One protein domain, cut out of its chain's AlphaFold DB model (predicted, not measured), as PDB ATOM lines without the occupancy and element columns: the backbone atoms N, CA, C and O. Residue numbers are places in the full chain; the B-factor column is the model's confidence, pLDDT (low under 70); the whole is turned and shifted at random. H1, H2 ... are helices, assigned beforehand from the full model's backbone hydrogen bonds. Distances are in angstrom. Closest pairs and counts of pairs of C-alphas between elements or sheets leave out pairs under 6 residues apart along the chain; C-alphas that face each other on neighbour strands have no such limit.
ATOM      1  N   GLU A   7     -26.120 -39.887 -29.146       88.31
ATOM      2  CA  GLU A   7     -24.662 -39.717 -29.155       88.31
ATOM      3  C   GLU A   7     -24.268 -38.245 -29.311       88.31
ATOM      4  O   GLU A   7     -23.363 -37.771 -28.631       88.31
ATOM      5  N   HIS A   8     -24.964 -37.502 -30.176       88.75
ATOM      6  CA  HIS A   8     -24.699 -36.079 -30.345       88.75
ATOM      7  C   HIS A   8     -25.062 -35.284 -29.086       88.75
ATOM      8  O   HIS A   8     -24.269 -34.464 -28.639       88.75
ATOM      9  N   ALA A   9     -26.212 -35.579 -28.472       88.94
ATOM     10  CA  ALA A   9     -26.610 -34.965 -27.208       88.94
ATOM     11  C   ALA A   9     -25.590 -35.231 -26.087       88.94
ATOM     12  O   ALA A   9     -25.280 -34.320 -25.327       88.94
ATOM     13  N   GLN A  10     -25.025 -36.443 -26.018       90.94
ATOM     14  CA  GLN A  10     -23.978 -36.763 -25.046       90.94
ATOM     15  C   GLN A  10     -22.717 -35.921 -25.272       90.94
ATOM     16  O   GLN A  10     -22.209 -35.344 -24.324       90.94
ATOM     17  N   LYS A  11     -22.269 -35.762 -26.523       94.38
ATOM     18  CA  LYS A  11     -21.105 -34.916 -26.846       94.38
ATOM     19  C   LYS A  11     -21.304 -33.453 -26.440       94.38
ATOM     20  O   LYS A  11     -20.354 -32.816 -26.003       94.38
ATOM     21  N   ILE A  12     -22.526 -32.929 -26.569       94.12
ATOM     22  CA  ILE A  12     -22.866 -31.572 -26.108       94.12
ATOM     23  C   ILE A  12     -22.738 -31.474 -24.584       94.12
ATOM     24  O   ILE A  12     -22.198 -30.489 -24.090       94.12
ATOM     25  N   ILE A  13     -23.220 -32.484 -23.853       94.56
ATOM     26  CA  ILE A  13     -23.113 -32.541 -22.388       94.56
ATOM     27  C   ILE A  13     -21.646 -32.610 -21.967       94.56
ATOM     28  O   ILE A  13     -21.220 -31.781 -21.176       94.56
ATOM     29  N   ASP A  14     -20.875 -33.531 -22.544       95.81
ATOM     30  CA  ASP A  14     -19.468 -33.727 -22.188       95.81
ATOM     31  C   ASP A  14     -18.654 -32.438 -22.431       95.81
ATOM     32  O   ASP A  14     -17.931 -31.982 -21.547       95.81
ATOM     33  N   ALA A  15     -18.845 -31.784 -23.585       95.38
ATOM     34  CA  ALA A  15     -18.189 -30.511 -23.894       95.38
ATOM     35  C   ALA A  15     -18.633 -29.366 -22.962       95.38
ATOM     36  O   ALA A  15     -17.824 -28.525 -22.570       95.38
ATOM     37  N   ALA A  16     -19.913 -29.321 -22.578       96.06
ATOM     38  CA  ALA A  16     -20.407 -28.337 -21.617       96.06
ATOM     39  C   ALA A  16     -19.834 -28.574 -20.212       96.06
ATOM     40  O   ALA A  16     -19.452 -27.613 -19.542       96.06
ATOM     41  N   ASP A  17     -19.721 -29.829 -19.779       96.06
ATOM     42  CA  ASP A  17     -19.133 -30.197 -18.493       96.06
ATOM     43  C   ASP A  17     -17.637 -29.860 -18.441       96.06
ATOM     44  O   ASP A  17     -17.153 -29.374 -17.415       96.06
ATOM     45  N   GLU A  18     -16.900 -30.015 -19.545       94.44
ATOM     46  CA  GLU A  18     -15.511 -29.548 -19.644       94.44
ATOM     47  C   GLU A  18     -15.406 -28.033 -19.426       94.44
ATOM     48  O   GLU A  18     -14.592 -27.588 -18.614       94.44
ATOM     49  N   VAL A  19     -16.270 -27.236 -20.066       94.50
ATOM     50  CA  VAL A  19     -16.325 -25.779 -19.848       94.50
ATOM     51  C   VAL A  19     -16.689 -25.447 -18.397       94.50
ATOM     52  O   VAL A  19     -16.043 -24.599 -17.780       94.50
ATOM     53  N   ILE A  20     -17.705 -26.103 -17.826       95.38
ATOM     54  CA  ILE A  20     -18.188 -25.849 -16.458       95.38
ATOM     55  C   ILE A  20     -17.107 -26.178 -15.425       95.38
ATOM     56  O   ILE A  20     -16.838 -25.376 -14.528       95.38
ATOM     57  N   THR A  21     -16.469 -27.339 -15.553       94.69
ATOM     58  CA  THR A  21     -15.397 -27.772 -14.646       94.69
ATOM     59  C   THR A  21     -14.149 -26.913 -14.801       94.69
ATOM     60  O   THR A  21     -13.513 -26.586 -13.796       94.69
ATOM     61  N   ALA A  22     -13.823 -26.489 -16.029       93.12
ATOM     62  CA  ALA A  22     -12.740 -25.550 -16.273       93.12
ATOM     63  C   ALA A  22     -13.038 -24.209 -15.603       93.12
ATOM     64  O   ALA A  22     -12.211 -23.743 -14.839       93.12
ATOM     65  N   LEU A  23     -14.233 -23.631 -15.760       92.44
ATOM     66  CA  LEU A  23     -14.621 -22.390 -15.069       92.44
ATOM     67  C   LEU A  23     -14.588 -22.507 -13.540       92.44
ATOM     68  O   LEU A  23     -14.256 -21.539 -12.858       92.44
ATOM     69  N   ALA A  24     -14.919 -23.680 -13.001       92.56
ATOM     70  CA  ALA A  24     -14.856 -23.958 -11.568       92.56
ATOM     71  C   ALA A  24     -13.418 -24.147 -11.042       92.56
ATOM     72  O   ALA A  24     -13.226 -24.220  -9.828       92.56
ATOM     73  N   GLY A  25     -12.415 -24.238 -11.925       89.62
ATOM     74  CA  GLY A  25     -11.025 -24.530 -11.564       89.62
ATOM     75  C   GLY A  25     -10.815 -25.959 -11.055       89.62
ATOM     76  O   GLY A  25      -9.812 -26.240 -10.407       89.62
ATOM     77  N   THR A  26     -11.770 -26.855 -11.315       90.56
ATOM     78  CA  THR A  26     -11.737 -28.264 -10.891       90.56
ATOM     79  C   THR A  26     -11.409 -29.214 -12.039       90.56
ATOM     80  O   THR A  26     -11.498 -30.425 -11.865       90.56
ATOM     81  N   ASN A  27     -11.107 -28.681 -13.223       87.75
ATOM     82  CA  ASN A  27     -10.669 -29.455 -14.375       87.75
ATOM     83  C   ASN A  27      -9.143 -29.610 -14.335       87.75
ATOM     84  O   ASN A  27      -8.418 -28.630 -14.161       87.75
ATOM     85  N   ASP A  28      -8.669 -30.845 -14.495       82.69
ATOM     86  CA  ASP A  28      -7.245 -31.179 -14.405       82.69
ATOM     87  C   ASP A  28      -6.425 -30.600 -15.576       82.69
ATOM     88  O   ASP A  28      -5.242 -30.289 -15.422       82.69
ATOM     89  N   ASP A  29      -7.055 -30.411 -16.739       81.44
ATOM     90  CA  ASP A  29      -6.395 -30.029 -17.989       81.44
ATOM     91  C   ASP A  29      -6.546 -28.540 -18.337       81.44
ATOM     92  O   ASP A  29      -5.728 -27.994 -19.094       81.44
ATOM     93  N   SER A  30      -7.566 -27.863 -17.802       83.69
ATOM     94  CA  SER A  30      -7.929 -26.483 -18.158       83.69
ATOM     95  C   SER A  30      -8.307 -25.640 -16.936       83.69
ATOM     96  O   SER A  30      -9.045 -26.076 -16.064       83.69
ATOM     97  N   HIS A  31      -7.826 -24.395 -16.891       84.50
ATOM     98  CA  HIS A  31      -8.054 -23.439 -15.798       84.50
ATOM     99  C   HIS A  31      -8.614 -22.133 -16.382       84.50
ATOM    100  O   HIS A  31      -8.203 -21.775 -17.492       84.50
ATOM    101  N   PRO A  32      -9.478 -21.376 -15.675       84.88
ATOM    102  CA  PRO A  32     -10.104 -20.178 -16.237       84.88
ATOM    103  C   PRO A  32      -9.088 -19.080 -16.578       84.88
ATOM    104  O   PRO A  32      -9.325 -18.278 -17.477       84.88
ATOM    105  N   ASP A  33      -7.924 -19.086 -15.923       87.88
ATOM    106  CA  ASP A  33      -6.827 -18.153 -16.214       87.88
ATOM    107  C   ASP A  33      -6.098 -18.459 -17.536       87.88
ATOM    108  O   ASP A  33      -5.341 -17.627 -18.037       87.88
ATOM    109  N   ASN A  34      -6.302 -19.646 -18.121       88.06
ATOM    110  CA  ASN A  34      -5.743 -19.999 -19.422       88.06
ATOM    111  C   ASN A  34      -6.732 -19.640 -20.537       88.06
ATOM    112  O   ASN A  34      -7.504 -20.479 -21.003       88.06
ATOM    113  N   SER A  35      -6.681 -18.383 -20.981       86.50
ATOM    114  CA  SER A  35      -7.607 -17.845 -21.981       86.50
ATOM    115  C   SER A  35      -7.596 -18.608 -23.307       86.50
ATOM    116  O   SER A  35      -8.644 -18.752 -23.920       86.50
ATOM    117  N   GLU A  36      -6.442 -19.119 -23.750       90.81
ATOM    118  CA  GLU A  36      -6.334 -19.861 -25.015       90.81
ATOM    119  C   GLU A  36      -7.066 -21.205 -24.936       90.81
ATOM    120  O   GLU A  36      -7.887 -21.515 -25.799       90.81
ATOM    121  N   LYS A  37      -6.837 -21.972 -23.860       88.38
ATOM    122  CA  LYS A  37      -7.563 -23.229 -23.630       88.38
ATOM    123  C   LYS A  37      -9.057 -22.993 -23.426       88.38
ATOM    124  O   LYS A  37      -9.865 -23.726 -23.983       88.38
ATOM    125  N   MET A  38      -9.424 -21.953 -22.677       92.62
ATOM    126  CA  MET A  38     -10.826 -21.601 -22.461       92.62
ATOM    127  C   MET A  38     -11.537 -21.242 -23.767       92.62
ATOM    128  O   MET A  38     -12.648 -21.715 -23.986       92.62
ATOM    129  N   CYS A  39     -10.913 -20.451 -24.646       91.69
ATOM    130  CA  CYS A  39     -11.466 -20.164 -25.971       91.69
ATOM    131  C   CYS A  39     -11.694 -21.450 -26.771       91.69
ATOM    132  O   CYS A  39     -12.789 -21.639 -27.282       91.69
ATOM    133  N   GLY A  40     -10.723 -22.371 -26.786       92.38
ATOM    134  CA  GLY A  40     -10.875 -23.657 -27.473       92.38
ATOM    135  C   GLY A  40     -12.061 -24.489 -26.971       92.38
ATOM    136  O   GLY A  40     -12.800 -25.039 -27.779       92.38
ATOM    137  N   LEU A  41     -12.296 -24.543 -25.655       92.62
ATOM    138  CA  LEU A  41     -13.453 -25.255 -25.092       92.62
ATOM    139  C   LEU A  41     -14.788 -24.614 -25.500       92.62
ATOM    140  O   LEU A  41     -15.748 -25.315 -25.824       92.62
ATOM    141  N   TRP A  42     -14.854 -23.280 -25.507       93.06
ATOM    142  CA  TRP A  42     -16.046 -22.556 -25.949       93.06
ATOM    143  C   TRP A  42     -16.310 -22.719 -27.446       93.06
ATOM    144  O   TRP A  42     -17.466 -22.899 -27.827       93.06
ATOM    145  N   ASP A  43     -15.268 -22.680 -28.275       93.69
ATOM    146  CA  ASP A  43     -15.369 -22.907 -29.718       93.69
ATOM    147  C   ASP A  43     -15.830 -24.346 -29.994       93.69
ATOM    148  O   ASP A  43     -16.724 -24.581 -30.805       93.69
ATOM    149  N   ASP A  44     -15.306 -25.328 -29.259       92.25
ATOM    150  CA  ASP A  44     -15.702 -26.730 -29.412       92.25
ATOM    151  C   ASP A  44     -17.172 -26.946 -29.061       92.25
ATOM    152  O   ASP A  44     -17.912 -27.555 -29.842       92.25
ATOM    153  N   LEU A  45     -17.625 -26.388 -27.937       94.38
ATOM    154  CA  LEU A  45     -19.029 -26.433 -27.551       94.38
ATOM    155  C   LEU A  45     -19.924 -25.723 -28.576       94.38
ATOM    156  O   LEU A  45     -20.901 -26.316 -29.028       94.38
ATOM    157  N   ASN A  46     -19.612 -24.482 -28.953       93.31
ATOM    158  CA  ASN A  46     -20.520 -23.638 -29.737       93.31
ATOM    159  C   ASN A  46     -20.485 -23.932 -31.241       93.31
ATOM    160  O   ASN A  46     -21.536 -23.939 -31.883       93.31
ATOM    161  N   ASP A  47     -19.309 -24.197 -31.809       91.94
ATOM    162  CA  ASP A  47     -19.153 -24.335 -33.260       91.94
ATOM    163  C   ASP A  47     -19.308 -25.784 -33.717       91.94
ATOM    164  O   ASP A  47     -19.842 -26.040 -34.801       91.94
ATOM    165  N   ARG A  48     -18.853 -26.756 -32.908       89.44
ATOM    166  CA  ARG A  48     -18.887 -28.174 -33.301       89.44
ATOM    167  C   ARG A  48     -20.127 -28.905 -32.810       89.44
ATOM    168  O   ARG A  48     -20.697 -29.681 -33.576       89.44
ATOM    169  N   TYR A  49     -20.511 -28.711 -31.547       90.75
ATOM    170  CA  TYR A  49     -21.522 -29.559 -30.903       90.75
ATOM    171  C   TYR A  49     -22.883 -28.873 -30.739       90.75
ATOM    172  O   TYR A  49     -23.916 -29.504 -30.951       90.75
ATOM    173  N   ALA A  50     -22.915 -27.582 -30.417       93.69
ATOM    174  CA  ALA A  50     -24.138 -26.830 -30.151       93.69
ATOM    175  C   ALA A  50     -24.268 -25.544 -30.996       93.69
ATOM    176  O   ALA A  50     -24.532 -24.475 -30.438       93.69
ATOM    177  N   PRO A  51     -24.176 -25.617 -32.342       91.44
ATOM    178  CA  PRO A  51     -24.483 -24.467 -33.185       91.44
ATOM    179  C   PRO A  51     -25.961 -24.054 -33.041       91.44
ATOM    180  O   PRO A  51     -26.795 -24.862 -32.602       91.44
ATOM    181  N   PRO A  52     -26.341 -22.824 -33.438       90.31
ATOM    182  CA  PRO A  52     -27.679 -22.272 -33.202       90.31
ATOM    183  C   PRO A  52     -28.842 -23.170 -33.648       90.31
ATOM    184  O   PRO A  52     -29.879 -23.233 -32.984       90.31
ATOM    185  N   GLU A  53     -28.689 -23.900 -34.755       86.12
ATOM    186  CA  GLU A  53     -29.690 -24.850 -35.237       86.12
ATOM    187  C   GLU A  53     -29.888 -26.013 -34.266       86.12
ATOM    188  O   GLU A  53     -31.028 -26.381 -33.991       86.12
ATOM    189  N   VAL A  54     -28.802 -26.570 -33.724       88.88
ATOM    190  CA  VAL A  54     -28.850 -27.670 -32.753       88.88
ATOM    191  C   VAL A  54     -29.482 -27.187 -31.454       88.88
ATOM    192  O   VAL A  54     -30.387 -27.844 -30.946       88.88
ATOM    193  N   VAL A  55     -29.098 -26.004 -30.967       90.88
ATOM    194  CA  VAL A  55     -29.698 -25.405 -29.764       90.88
ATOM    195  C   VAL A  55     -31.203 -25.196 -29.943       90.88
ATOM    196  O   VAL A  55     -31.990 -25.524 -29.055       90.88
ATOM    197  N   ARG A  56     -31.636 -24.713 -31.114       88.25
ATOM    198  CA  ARG A  56     -33.061 -24.546 -31.427       88.25
ATOM    199  C   ARG A  56     -33.808 -25.879 -31.444       88.25
ATOM    200  O   ARG A  56     -34.919 -25.949 -30.921       88.25
ATOM    201  N   GLU A  57     -33.244 -26.917 -32.059       84.69
ATOM    202  CA  GLU A  57     -33.886 -28.235 -32.099       84.69
ATOM    203  C   GLU A  57     -33.915 -28.900 -30.712       84.69
ATOM    204  O   GLU A  57     -34.933 -29.495 -30.365       84.69
ATOM    205  N   LEU A  58     -32.876 -28.727 -29.882       84.25
ATOM    206  CA  LEU A  58     -32.880 -29.147 -28.474       84.25
ATOM    207  C   LEU A  58     -33.992 -28.450 -27.689       84.25
ATOM    208  O   LEU A  58     -34.774 -29.116 -27.014       84.25
ATOM    209  N   ALA A  59     -34.105 -27.125 -27.810       85.25
ATOM    210  CA  ALA A  59     -35.143 -26.355 -27.132       85.25
ATOM    211  C   ALA A  59     -36.550 -26.777 -27.583       85.25
ATOM    212  O   ALA A  59     -37.442 -26.942 -26.754       85.25
ATOM    213  N   ARG A  60     -36.745 -27.012 -28.887       82.00
ATOM    214  CA  ARG A  60     -38.014 -27.511 -29.432       82.00
ATOM    215  C   ARG A  60     -38.348 -28.908 -28.914       82.00
ATOM    216  O   ARG A  60     -39.489 -29.143 -28.529       82.00
ATOM    217  N   ALA A  61     -37.383 -29.826 -28.918       79.62
ATOM    218  CA  ALA A  61     -37.578 -31.192 -28.442       79.62
ATOM    219  C   ALA A  61     -37.869 -31.227 -26.936       79.62
ATOM    220  O   ALA A  61     -38.769 -31.944 -26.507       79.62
ATOM    221  N   MET A  62     -37.161 -30.415 -26.148       80.38
ATOM    222  CA  MET A  62     -37.415 -30.268 -24.716       80.38
ATOM    223  C   MET A  62     -38.814 -29.713 -24.460       80.38
ATOM    224  O   MET A  62     -39.549 -30.283 -23.661       80.38
ATOM    225  N   LEU A  63     -39.217 -28.658 -25.175       80.12
ATOM    226  CA  LEU A  63     -40.556 -28.087 -25.047       80.12
ATOM    227  C   LEU A  63     -41.640 -29.121 -25.381       80.12
ATOM    228  O   LEU A  63     -42.541 -29.344 -24.581       80.12
ATOM    229  N   ALA A  64     -41.495 -29.835 -26.502       74.50
ATOM    230  CA  ALA A  64     -42.411 -30.911 -26.873       74.50
ATOM    231  C   ALA A  64     -42.449 -32.043 -25.830       74.50
ATOM    232  O   ALA A  64     -43.500 -32.633 -25.603       74.50
ATOM    233  N   SER A  65     -41.319 -32.344 -25.183       73.31
ATOM    234  CA  SER A  65     -41.257 -33.321 -24.093       73.31
ATOM    235  C   SER A  65     -41.907 -32.822 -22.803       73.31
ATOM    236  O   SER A  65     -42.394 -33.645 -22.034       73.31
ATOM    237  N   MET A  66     -41.883 -31.516 -22.531       76.56
ATOM    238  CA  MET A  66     -42.534 -30.917 -21.362       76.56
ATOM    239  C   MET A  66     -44.054 -30.851 -21.535       76.56
ATOM    240  O   MET A  66     -44.778 -31.039 -20.561       76.56
ATOM    241  N   ASP A  67     -44.516 -30.636 -22.767       79.44
ATOM    242  CA  ASP A  67     -45.938 -30.600 -23.125       79.44
ATOM    243  C   ASP A  67     -46.530 -31.997 -23.393       79.44
ATOM    244  O   ASP A  67     -47.731 -32.132 -23.629       79.44
ATOM    245  N   ALA A  68     -45.707 -33.052 -23.383       78.88
ATOM    246  CA  ALA A  68     -46.173 -34.409 -23.623       78.88
ATOM    247  C   ALA A  68     -47.081 -34.885 -22.482       78.88
ATOM    248  O   ALA A  68     -46.714 -34.831 -21.306       78.88
TER     249      ALA A  68
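What this domain is: This is residues 7 to 68 of the 235 residues of an uncharacterized protein of Salmonella enterica (UniProt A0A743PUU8). A helical hairpin, H1 and H2 side by side, with a third helix, H3, leading away from the end of H2 as an arm whose residues 59 to 66 stick out. The printed part has 62 residues with three named helices, H1, H2, H3 in that order, and no named strand: all helix. It is loose, with a radius of gyration of the C-alphas of 13.6 A, and spans 42 by 20 by 18 A, the arm adding to the length.

Where its parts are: H1, residues 7 to 23, begins at C-alpha 7 (-24.662, -39.717, -29.155) and is 24.5 A long. H2, residues 35 to 49, is 20.3 A long. H3, residues 52 to 66, is 20.9 A long and ends at C-alpha 66 (-42.534, -30.917, -21.362).

How they stand to each other: H1 and H2 form a helical hairpin and touch, closest at the C-alphas of Ile 12 and Tyr 49, 5.4 A apart. They run opposite ways at a shallow tilt of 19 degrees. H2 and H3 meet only through their link. H1 and H3 are near each other, with 5 pairs of C-alphas within 10 A. In H1, H2 and H3 every O i to N i+4 pair is within hydrogen-bond range.

The domain as a whole: The C-alphas farthest apart, Asp 33 and Ala 68, are 43.2 A apart. The link from H1 to H2, 11 residues, is long; that from H2 to H3 is tight. The printed part has no cut, and no printed residue is under 70 in pLDDT.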